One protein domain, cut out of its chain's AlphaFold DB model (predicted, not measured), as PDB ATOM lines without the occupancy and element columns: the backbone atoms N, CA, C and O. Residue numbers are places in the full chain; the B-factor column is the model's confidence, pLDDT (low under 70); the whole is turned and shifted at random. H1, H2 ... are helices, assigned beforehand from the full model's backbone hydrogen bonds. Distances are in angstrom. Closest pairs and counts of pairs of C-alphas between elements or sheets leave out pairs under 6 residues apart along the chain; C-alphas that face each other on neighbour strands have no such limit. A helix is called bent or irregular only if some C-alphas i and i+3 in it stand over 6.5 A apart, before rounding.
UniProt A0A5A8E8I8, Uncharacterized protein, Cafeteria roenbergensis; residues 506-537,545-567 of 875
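This is residues 506 to 537 and 545 to 567 of the 875 residues of an uncharacterized protein of Cafeteria roenbergensis (UniProt A0A5A8E8I8). Two helices, a long H1 and a shorter H2, make a wide, open V, coming near each other where H1 is ending and H2 is beginning. The two arms of the V, residues 506 to 525 of H1 and residues 552 to 567, of which 552 to 564 belong to H2, stick out free. The printed part has 55 residues with two named helices, H1 then H2, and no named strand; its class is all helix. It is extended, with a radius of gyration of the C-alphas of 17.5 A, and elongated, spanning 56 by 29 by 17 A.

H1 covers residues 506 to 535 and is 42.8 A long from C-alpha 506 at (42.561, -27.037, 34.088) to C-alpha 535 at (5.274, -47.996, 33.262). H2 covers residues 545 to 564 and is 29.4 A long, ending with C-alpha 564 at (-9.895, -27.639, 46.904). H2 has a kink of 29 degrees near residue 557. It is irregular, but only just: C-alphas 557 and 560 are 6.7 A apart.

H1 and H2 are close but not clearly touching, with 2 pairs of C-alphas within 8 A. Their closest C-alphas, those of Ala 533 and Leu 547, are 7.3 A apart. Their lines stand at a steep tilt of 68 degrees, only just short of about perpendicular, and they run the same way. Their centres are 24.3 A apart. In H1 every O i to N i+4 pair is within hydrogen-bond range; in H2 14 of 16 are.

The two C-alphas farthest apart, those of Lys 506 and Val 567, are 56.5 A apart. Residues 538 to 544 are not printed, and C-alphas 537 and 545 are 17.9 A apart across this cut, in the link from H1 to H2. The mean pLDDT of the printed part is 73.3; residue 545, residues 547 to 548 and residues 551 to 567 of the model are under 70.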
ATOM      1  N   LYS A 506      43.527 -26.443  33.152       93.94
ATOM      2  CA  LYS A 506      42.561 -27.037  34.088       93.94
ATOM      3  C   LYS A 506      41.193 -26.344  34.097       93.94
ATOM      4  O   LYS A 506      40.167 -27.006  34.056       93.94
ATOM      5  N   ARG A 507      41.159 -25.006  34.055       90.25
ATOM      6  CA  ARG A 507      39.901 -24.230  34.056       90.25
ATOM      7  C   ARG A 507      39.013 -24.504  32.842       90.25
ATOM      8  O   ARG A 507      37.795 -24.367  32.927       90.25
ATOM      9  N   TRP A 508      39.605 -24.797  31.686       92.50
ATOM     10  CA  TRP A 508      38.833 -25.136  30.494       92.50
ATOM     11  C   TRP A 508      38.175 -26.506  30.670       92.50
ATOM     12  O   TRP A 508      36.967 -26.634  30.478       92.50
ATOM     13  N   TRP A 509      38.942 -27.481  31.157       94.44
ATOM     14  CA  TRP A 509      38.456 -28.829  31.439       94.44
ATOM     15  C   TRP A 509      37.422 -28.879  32.558       94.44
ATOM     16  O   TRP A 509      36.412 -29.551  32.392       94.44
ATOM     17  N   ASP A 510      37.591 -28.107  33.632       89.44
ATOM     18  CA  ASP A 510      36.596 -28.006  34.704       89.44
ATOM     19  C   ASP A 510      35.235 -27.537  34.155       89.44
ATOM     20  O   ASP A 510      34.190 -28.075  34.521       89.44
ATOM     21  N   ARG A 511      35.233 -26.572  33.220       87.56
ATOM     22  CA  ARG A 511      34.007 -26.111  32.546       87.56
ATOM     23  C   ARG A 511      33.400 -27.194  31.653       87.56
ATOM     24  O   ARG A 511      32.185 -27.381  31.682       87.56
ATOM     25  N   LYS A 512      34.218 -27.919  30.881       91.00
ATOM     26  CA  LYS A 512      33.737 -29.025  30.033       91.00
ATOM     27  C   LYS A 512      33.198 -30.187  30.865       91.00
ATOM     28  O   LYS A 512      32.130 -30.695  30.549       91.00
ATOM     29  N   MET A 513      33.860 -30.533  31.966       90.38
ATOM     30  CA  MET A 513      33.400 -31.531  32.929       90.38
ATOM     31  C   MET A 513      32.052 -31.135  33.543       90.38
ATOM     32  O   MET A 513      31.141 -31.959  33.603       90.38
ATOM     33  N   GLN A 514      31.886 -29.875  33.965       87.00
ATOM     34  CA  GLN A 514      30.607 -29.378  34.489       87.00
ATOM     35  C   GLN A 514      29.487 -29.466  33.447       87.00
ATOM     36  O   GLN A 514      28.399 -29.947  33.765       87.00
ATOM     37  N   ALA A 515      29.754 -29.055  32.204       82.00
ATOM     38  CA  ALA A 515      28.789 -29.155  31.110       82.00
ATOM     39  C   ALA A 515      28.426 -30.618  30.798       82.00
ATOM     40  O   ALA A 515      27.247 -30.951  30.685       82.00
ATOM     41  N   PHE A 516      29.424 -31.502  30.737       85.75
ATOM     42  CA  PHE A 516      29.240 -32.934  30.511       85.75
ATOM     43  C   PHE A 516      28.434 -33.596  31.638       85.75
ATOM     44  O   PHE A 516      27.481 -34.326  31.374       85.75
ATOM     45  N   THR A 517      28.747 -33.284  32.899       85.44
ATOM     46  CA  THR A 517      28.015 -33.796  34.070       85.44
ATOM     47  C   THR A 517      26.565 -33.321  34.054       85.44
ATOM     48  O   THR A 517      25.656 -34.128  34.230       85.44
ATOM     49  N   ALA A 518      26.326 -32.041  33.753       80.50
ATOM     50  CA  ALA A 518      24.974 -31.503  33.634       80.50
ATOM     51  C   ALA A 518      24.175 -32.183  32.506       80.50
ATOM     52  O   ALA A 518      22.993 -32.485  32.684       80.50
ATOM     53  N   ALA A 519      24.810 -32.474  31.365       77.19
ATOM     54  CA  ALA A 519      24.185 -33.203  30.262       77.19
ATOM     55  C   ALA A 519      23.876 -34.664  30.637       77.19
ATOM     56  O   ALA A 519      22.770 -35.146  30.381       77.19
ATOM     57  N   LYS A 520      24.815 -35.349  31.302       83.00
ATOM     58  CA  LYS A 520      24.649 -36.718  31.817       83.00
ATOM     59  C   LYS A 520      23.505 -36.797  32.829       83.00
ATOM     60  O   LYS A 520      22.661 -37.682  32.724       83.00
ATOM     61  N   ASP A 521      23.429 -35.851  33.761       82.94
ATOM     62  CA  ASP A 521      22.358 -35.784  34.757       82.94
ATOM     63  C   ASP A 521      21.000 -35.500  34.115       82.94
ATOM     64  O   ASP A 521      19.998 -36.116  34.485       82.94
ATOM     65  N   ARG A 522      20.955 -34.612  33.115       74.56
ATOM     66  CA  ARG A 522      19.735 -34.359  32.342       74.56
ATOM     67  C   ARG A 522      19.251 -35.634  31.655       74.56
ATOM     68  O   ARG A 522      18.071 -35.938  31.746       74.56
ATOM     69  N   LEU A 523      20.147 -36.410  31.052       76.12
ATOM     70  CA  LEU A 523      19.793 -37.669  30.389       76.12
ATOM     71  C   LEU A 523      19.349 -38.762  31.335       76.12
ATOM     72  O   LEU A 523      18.407 -39.478  31.013       76.12
ATOM     73  N   LYS A 524      20.008 -38.893  32.489       83.31
ATOM     74  CA  LYS A 524      19.552 -39.811  33.534       83.31
ATOM     75  C   LYS A 524      18.117 -39.489  33.925       83.31
ATOM     76  O   LYS A 524      17.280 -40.382  33.883       83.31
ATOM     77  N   ARG A 525      17.806 -38.209  34.161       81.38
ATOM     78  CA  ARG A 525      16.432 -37.766  34.440       81.38
ATOM     79  C   ARG A 525      15.489 -38.055  33.277       81.38
ATOM     80  O   ARG A 525      14.413 -38.580  33.509       81.38
ATOM     81  N   THR A 526      15.881 -37.769  32.035       77.69
ATOM     82  CA  THR A 526      15.055 -38.071  30.855       77.69
ATOM     83  C   THR A 526      14.775 -39.570  30.731       77.69
ATOM     84  O   THR A 526      13.649 -39.951  30.436       77.69
ATOM     85  N   ARG A 527      15.760 -40.438  30.999       81.25
ATOM     86  CA  ARG A 527      15.594 -41.902  30.989       81.25
ATOM     87  C   ARG A 527      14.731 -42.396  32.140       81.25
ATOM     88  O   ARG A 527      13.894 -43.262  31.927       81.25
ATOM     89  N   GLU A 528      14.909 -41.854  33.339       84.06
ATOM     90  CA  GLU A 528      14.055 -42.157  34.489       84.06
ATOM     91  C   GLU A 528      12.608 -41.750  34.206       84.06
ATOM     92  O   GLU A 528      11.701 -42.550  34.410       84.06
ATOM     93  N   LEU A 529      12.392 -40.560  33.641       79.25
ATOM     94  CA  LEU A 529      11.078 -40.087  33.209       79.25
ATOM     95  C   LEU A 529      10.495 -40.965  32.098       79.25
ATOM     96  O   LEU A 529       9.323 -41.312  32.171       79.25
ATOM     97  N   ALA A 530      11.300 -41.380  31.117       77.19
ATOM     98  CA  ALA A 530      10.872 -42.301  30.068       77.19
ATOM     99  C   ALA A 530      10.505 -43.682  30.634       77.19
ATOM    100  O   ALA A 530       9.498 -44.260  30.237       77.19
ATOM    101  N   ARG A 531      11.270 -44.192  31.608       84.44
ATOM    102  CA  ARG A 531      10.989 -45.457  32.297       84.44
ATOM    103  C   ARG A 531       9.692 -45.366  33.098       84.44
ATOM    104  O   ARG A 531       8.844 -46.247  32.975       84.44
ATOM    105  N   VAL A 532       9.497 -44.282  33.847       83.12
ATOM    106  CA  VAL A 532       8.241 -44.009  34.565       83.12
ATOM    107  C   VAL A 532       7.082 -43.891  33.576       83.12
ATOM    108  O   VAL A 532       6.059 -44.543  33.764       83.12
ATOM    109  N   ALA A 533       7.250 -43.153  32.479       76.81
ATOM    110  CA  ALA A 533       6.216 -43.017  31.461       76.81
ATOM    111  C   ALA A 533       5.871 -44.356  30.802       76.81
ATOM    112  O   ALA A 533       4.693 -44.634  30.616       76.81
ATOM    113  N   SER A 534       6.861 -45.210  30.521       79.38
ATOM    114  CA  SER A 534       6.642 -46.554  29.968       79.38
ATOM    115  C   SER A 534       5.941 -47.509  30.937       79.38
ATOM    116  O   SER A 534       5.324 -48.477  30.503       79.38
ATOM    117  N   SER A 535       6.006 -47.233  32.245       81.62
ATOM    118  CA  SER A 535       5.274 -47.996  33.262       81.62
ATOM    119  C   SER A 535       3.815 -47.551  33.429       81.62
ATOM    120  O   SER A 535       3.044 -48.246  34.090       81.62
ATOM    121  N   LEU A 536       3.413 -46.422  32.829       80.38
ATOM    122  CA  LEU A 536       2.030 -45.952  32.863       80.38
ATOM    123  C   LEU A 536       1.202 -46.653  31.769       80.38
ATOM    124  O   LEU A 536       1.590 -46.651  30.600       80.38
ATOM    125  N   PRO A 537       0.043 -47.242  32.101       78.06
ATOM    126  CA  PRO A 537      -0.822 -47.846  31.098       78.06
ATOM    127  C   PRO A 537      -1.397 -46.770  30.160       78.06
ATOM    128  O   PRO A 537      -2.005 -45.804  30.615       78.06
ATOM    129  N   ASP A 545       9.579 -35.619  25.555       64.19
ATOM    130  CA  ASP A 545       9.377 -34.176  25.721       64.19
ATOM    131  C   ASP A 545       7.872 -33.828  25.798       64.19
ATOM    132  O   ASP A 545       7.465 -33.019  26.635       64.19
ATOM    133  N   THR A 546       7.027 -34.509  25.014       72.88
ATOM    134  CA  THR A 546       5.560 -34.365  25.044       72.88
ATOM    135  C   THR A 546       4.964 -34.913  26.336       72.88
ATOM    136  O   THR A 546       4.110 -34.271  26.942       72.88
ATOM    137  N   LEU A 547       5.446 -36.067  26.805       65.81
ATOM    138  CA  LEU A 547       5.021 -36.657  28.076       65.81
ATOM    139  C   LEU A 547       5.385 -35.760  29.263       65.81
ATOM    140  O   LEU A 547       4.571 -35.576  30.164       65.81
ATOM    141  N   VAL A 548       6.579 -35.159  29.253       62.62
ATOM    142  CA  VAL A 548       7.015 -34.205  30.283       62.62
ATOM    143  C   VAL A 548       6.153 -32.942  30.265       62.62
ATOM    144  O   VAL A 548       5.717 -32.500  31.327       62.62
ATOM    145  N   ALA A 549       5.866 -32.385  29.083       71.12
ATOM    146  CA  ALA A 549       4.989 -31.223  28.941       71.12
ATOM    147  C   ALA A 549       3.563 -31.526  29.431       71.12
ATOM    148  O   ALA A 549       3.021 -30.790  30.253       71.12
ATOM    149  N   ARG A 550       2.998 -32.665  29.023       71.88
ATOM    150  CA  ARG A 550       1.665 -33.113  29.434       71.88
ATOM    151  C   ARG A 550       1.587 -33.401  30.930       71.88
ATOM    152  O   ARG A 550       0.584 -33.102  31.563       71.88
ATOM    153  N   TYR A 551       2.643 -33.948  31.529       62.62
ATOM    154  CA  TYR A 551       2.698 -34.155  32.975       62.62
ATOM    155  C   TYR A 551       2.750 -32.824  33.735       62.62
ATOM    156  O   TYR A 551       2.078 -32.673  34.754       62.62
ATOM    157  N   ALA A 552       3.488 -31.832  33.221       64.94
ATOM    158  CA  ALA A 552       3.482 -30.479  33.772       64.94
ATOM    159  C   ALA A 552       2.095 -29.818  33.654       64.94
ATOM    160  O   ALA A 552       1.649 -29.185  34.611       64.94
ATOM    161  N   GLU A 553       1.389 -30.024  32.539       69.44
ATOM    162  CA  GLU A 553       0.002 -29.578  32.349       69.44
ATOM    163  C   GLU A 553      -0.972 -30.288  33.296       69.44
ATOM    164  O   GLU A 553      -1.740 -29.613  33.968       69.44
ATOM    165  N   ILE A 554      -0.900 -31.617  33.442       67.62
ATOM    166  CA  ILE A 554      -1.749 -32.380  34.374       67.62
ATOM    167  C   ILE A 554      -1.508 -31.929  35.819       67.62
ATOM    168  O   ILE A 554      -2.460 -31.791  36.588       67.62
ATOM    169  N   ILE A 555      -0.252 -31.680  36.209       61.31
ATOM    170  CA  ILE A 555       0.066 -31.123  37.531       61.31
ATOM    171  C   ILE A 555      -0.536 -29.724  37.675       61.31
ATOM    172  O   ILE A 555      -1.129 -29.436  38.712       61.31
ATOM    173  N   ALA A 556      -0.411 -28.863  36.665       64.81
ATOM    174  CA  ALA A 556      -0.963 -27.513  36.696       64.81
ATOM    175  C   ALA A 556      -2.504 -27.502  36.724       64.81
ATOM    176  O   ALA A 556      -3.090 -26.701  37.448       64.81
ATOM    177  N   GLU A 557      -3.157 -28.411  35.998       68.19
ATOM    178  CA  GLU A 557      -4.616 -28.555  35.914       68.19
ATOM    179  C   GLU A 557      -5.205 -29.178  37.184       68.19
ATOM    180  O   GLU A 557      -6.269 -28.773  37.654       68.19
ATOM    181  N   ARG A 558      -4.505 -30.148  37.786       60.94
ATOM    182  CA  ARG A 558      -4.954 -30.804  39.023       60.94
ATOM    183  C   ARG A 558      -4.522 -30.075  40.289       60.94
ATOM    184  O   ARG A 558      -5.127 -30.307  41.331       60.94
ATOM    185  N   ALA A 559      -3.538 -29.179  40.227       56.78
ATOM    186  CA  ALA A 559      -3.097 -28.381  41.371       56.78
ATOM    187  C   ALA A 559      -4.245 -27.615  42.074       56.78
ATOM    188  O   ALA A 559      -4.323 -27.700  43.301       56.78
ATOM    189  N   PRO A 560      -5.177 -26.943  41.363       54.38
ATOM    190  CA  PRO A 560      -6.344 -26.298  41.969       54.38
ATOM    191  C   PRO A 560      -7.341 -27.286  42.588       54.38
ATOM    192  O   PRO A 560      -7.895 -27.006  43.646       54.38
ATOM    193  N   LEU A 561      -7.555 -28.448  41.962       51.19
ATOM    194  CA  LEU A 561      -8.483 -29.477  42.452       51.19
ATOM    195  C   LEU A 561      -7.954 -30.152  43.723       51.19
ATOM    196  O   LEU A 561      -8.689 -30.329  44.688       51.19
ATOM    197  N   VAL A 562      -6.653 -30.450  43.768       48.78
ATOM    198  CA  VAL A 562      -5.983 -30.961  44.974       48.78
ATOM    199  C   VAL A 562      -5.992 -29.910  46.090       48.78
ATOM    200  O   VAL A 562      -6.150 -30.267  47.256       48.78
ATOM    201  N   ALA A 563      -5.894 -28.620  45.750       47.59
ATOM    202  CA  ALA A 563      -6.021 -27.522  46.710       47.59
ATOM    203  C   ALA A 563      -7.459 -27.323  47.237       47.59
ATOM    204  O   ALA A 563      -7.628 -26.838  48.355       47.59
ATOM    205  N   GLN A 564      -8.489 -27.710  46.476       48.03
ATOM    206  CA  GLN A 564      -9.895 -27.639  46.904       48.03
ATOM    207  C   GLN A 564     -10.309 -28.774  47.853       48.03
ATOM    208  O   GLN A 564     -11.258 -28.602  48.615       48.03
ATOM    209  N   CYS A 565      -9.620 -29.918  47.844       38.34
ATOM    210  CA  CYS A 565     -10.120 -31.125  48.505       38.34
ATOM    211  C   CYS A 565      -9.922 -31.221  50.030       38.34
ATOM    212  O   CYS A 565     -10.472 -32.151  50.607       38.34
ATOM    213  N   PHE A 566      -9.209 -30.324  50.725       49.88
ATOM    214  CA  PHE A 566      -9.029 -30.475  52.182       49.88
ATOM    215  C   PHE A 566      -8.912 -29.150  52.949       49.88
ATOM    216  O   PHE A 566      -7.835 -28.569  53.060       49.88
ATOM    217  N   VAL A 567     -10.019 -28.744  53.581       38.91
ATOM    218  CA  VAL A 567     -10.040 -27.886  54.778       38.91
ATOM    219  C   VAL A 567     -11.096 -28.457  55.732       38.91
ATOM    220  O   VAL A 567     -12.273 -28.127  55.634       38.91
TER     221      VAL A 567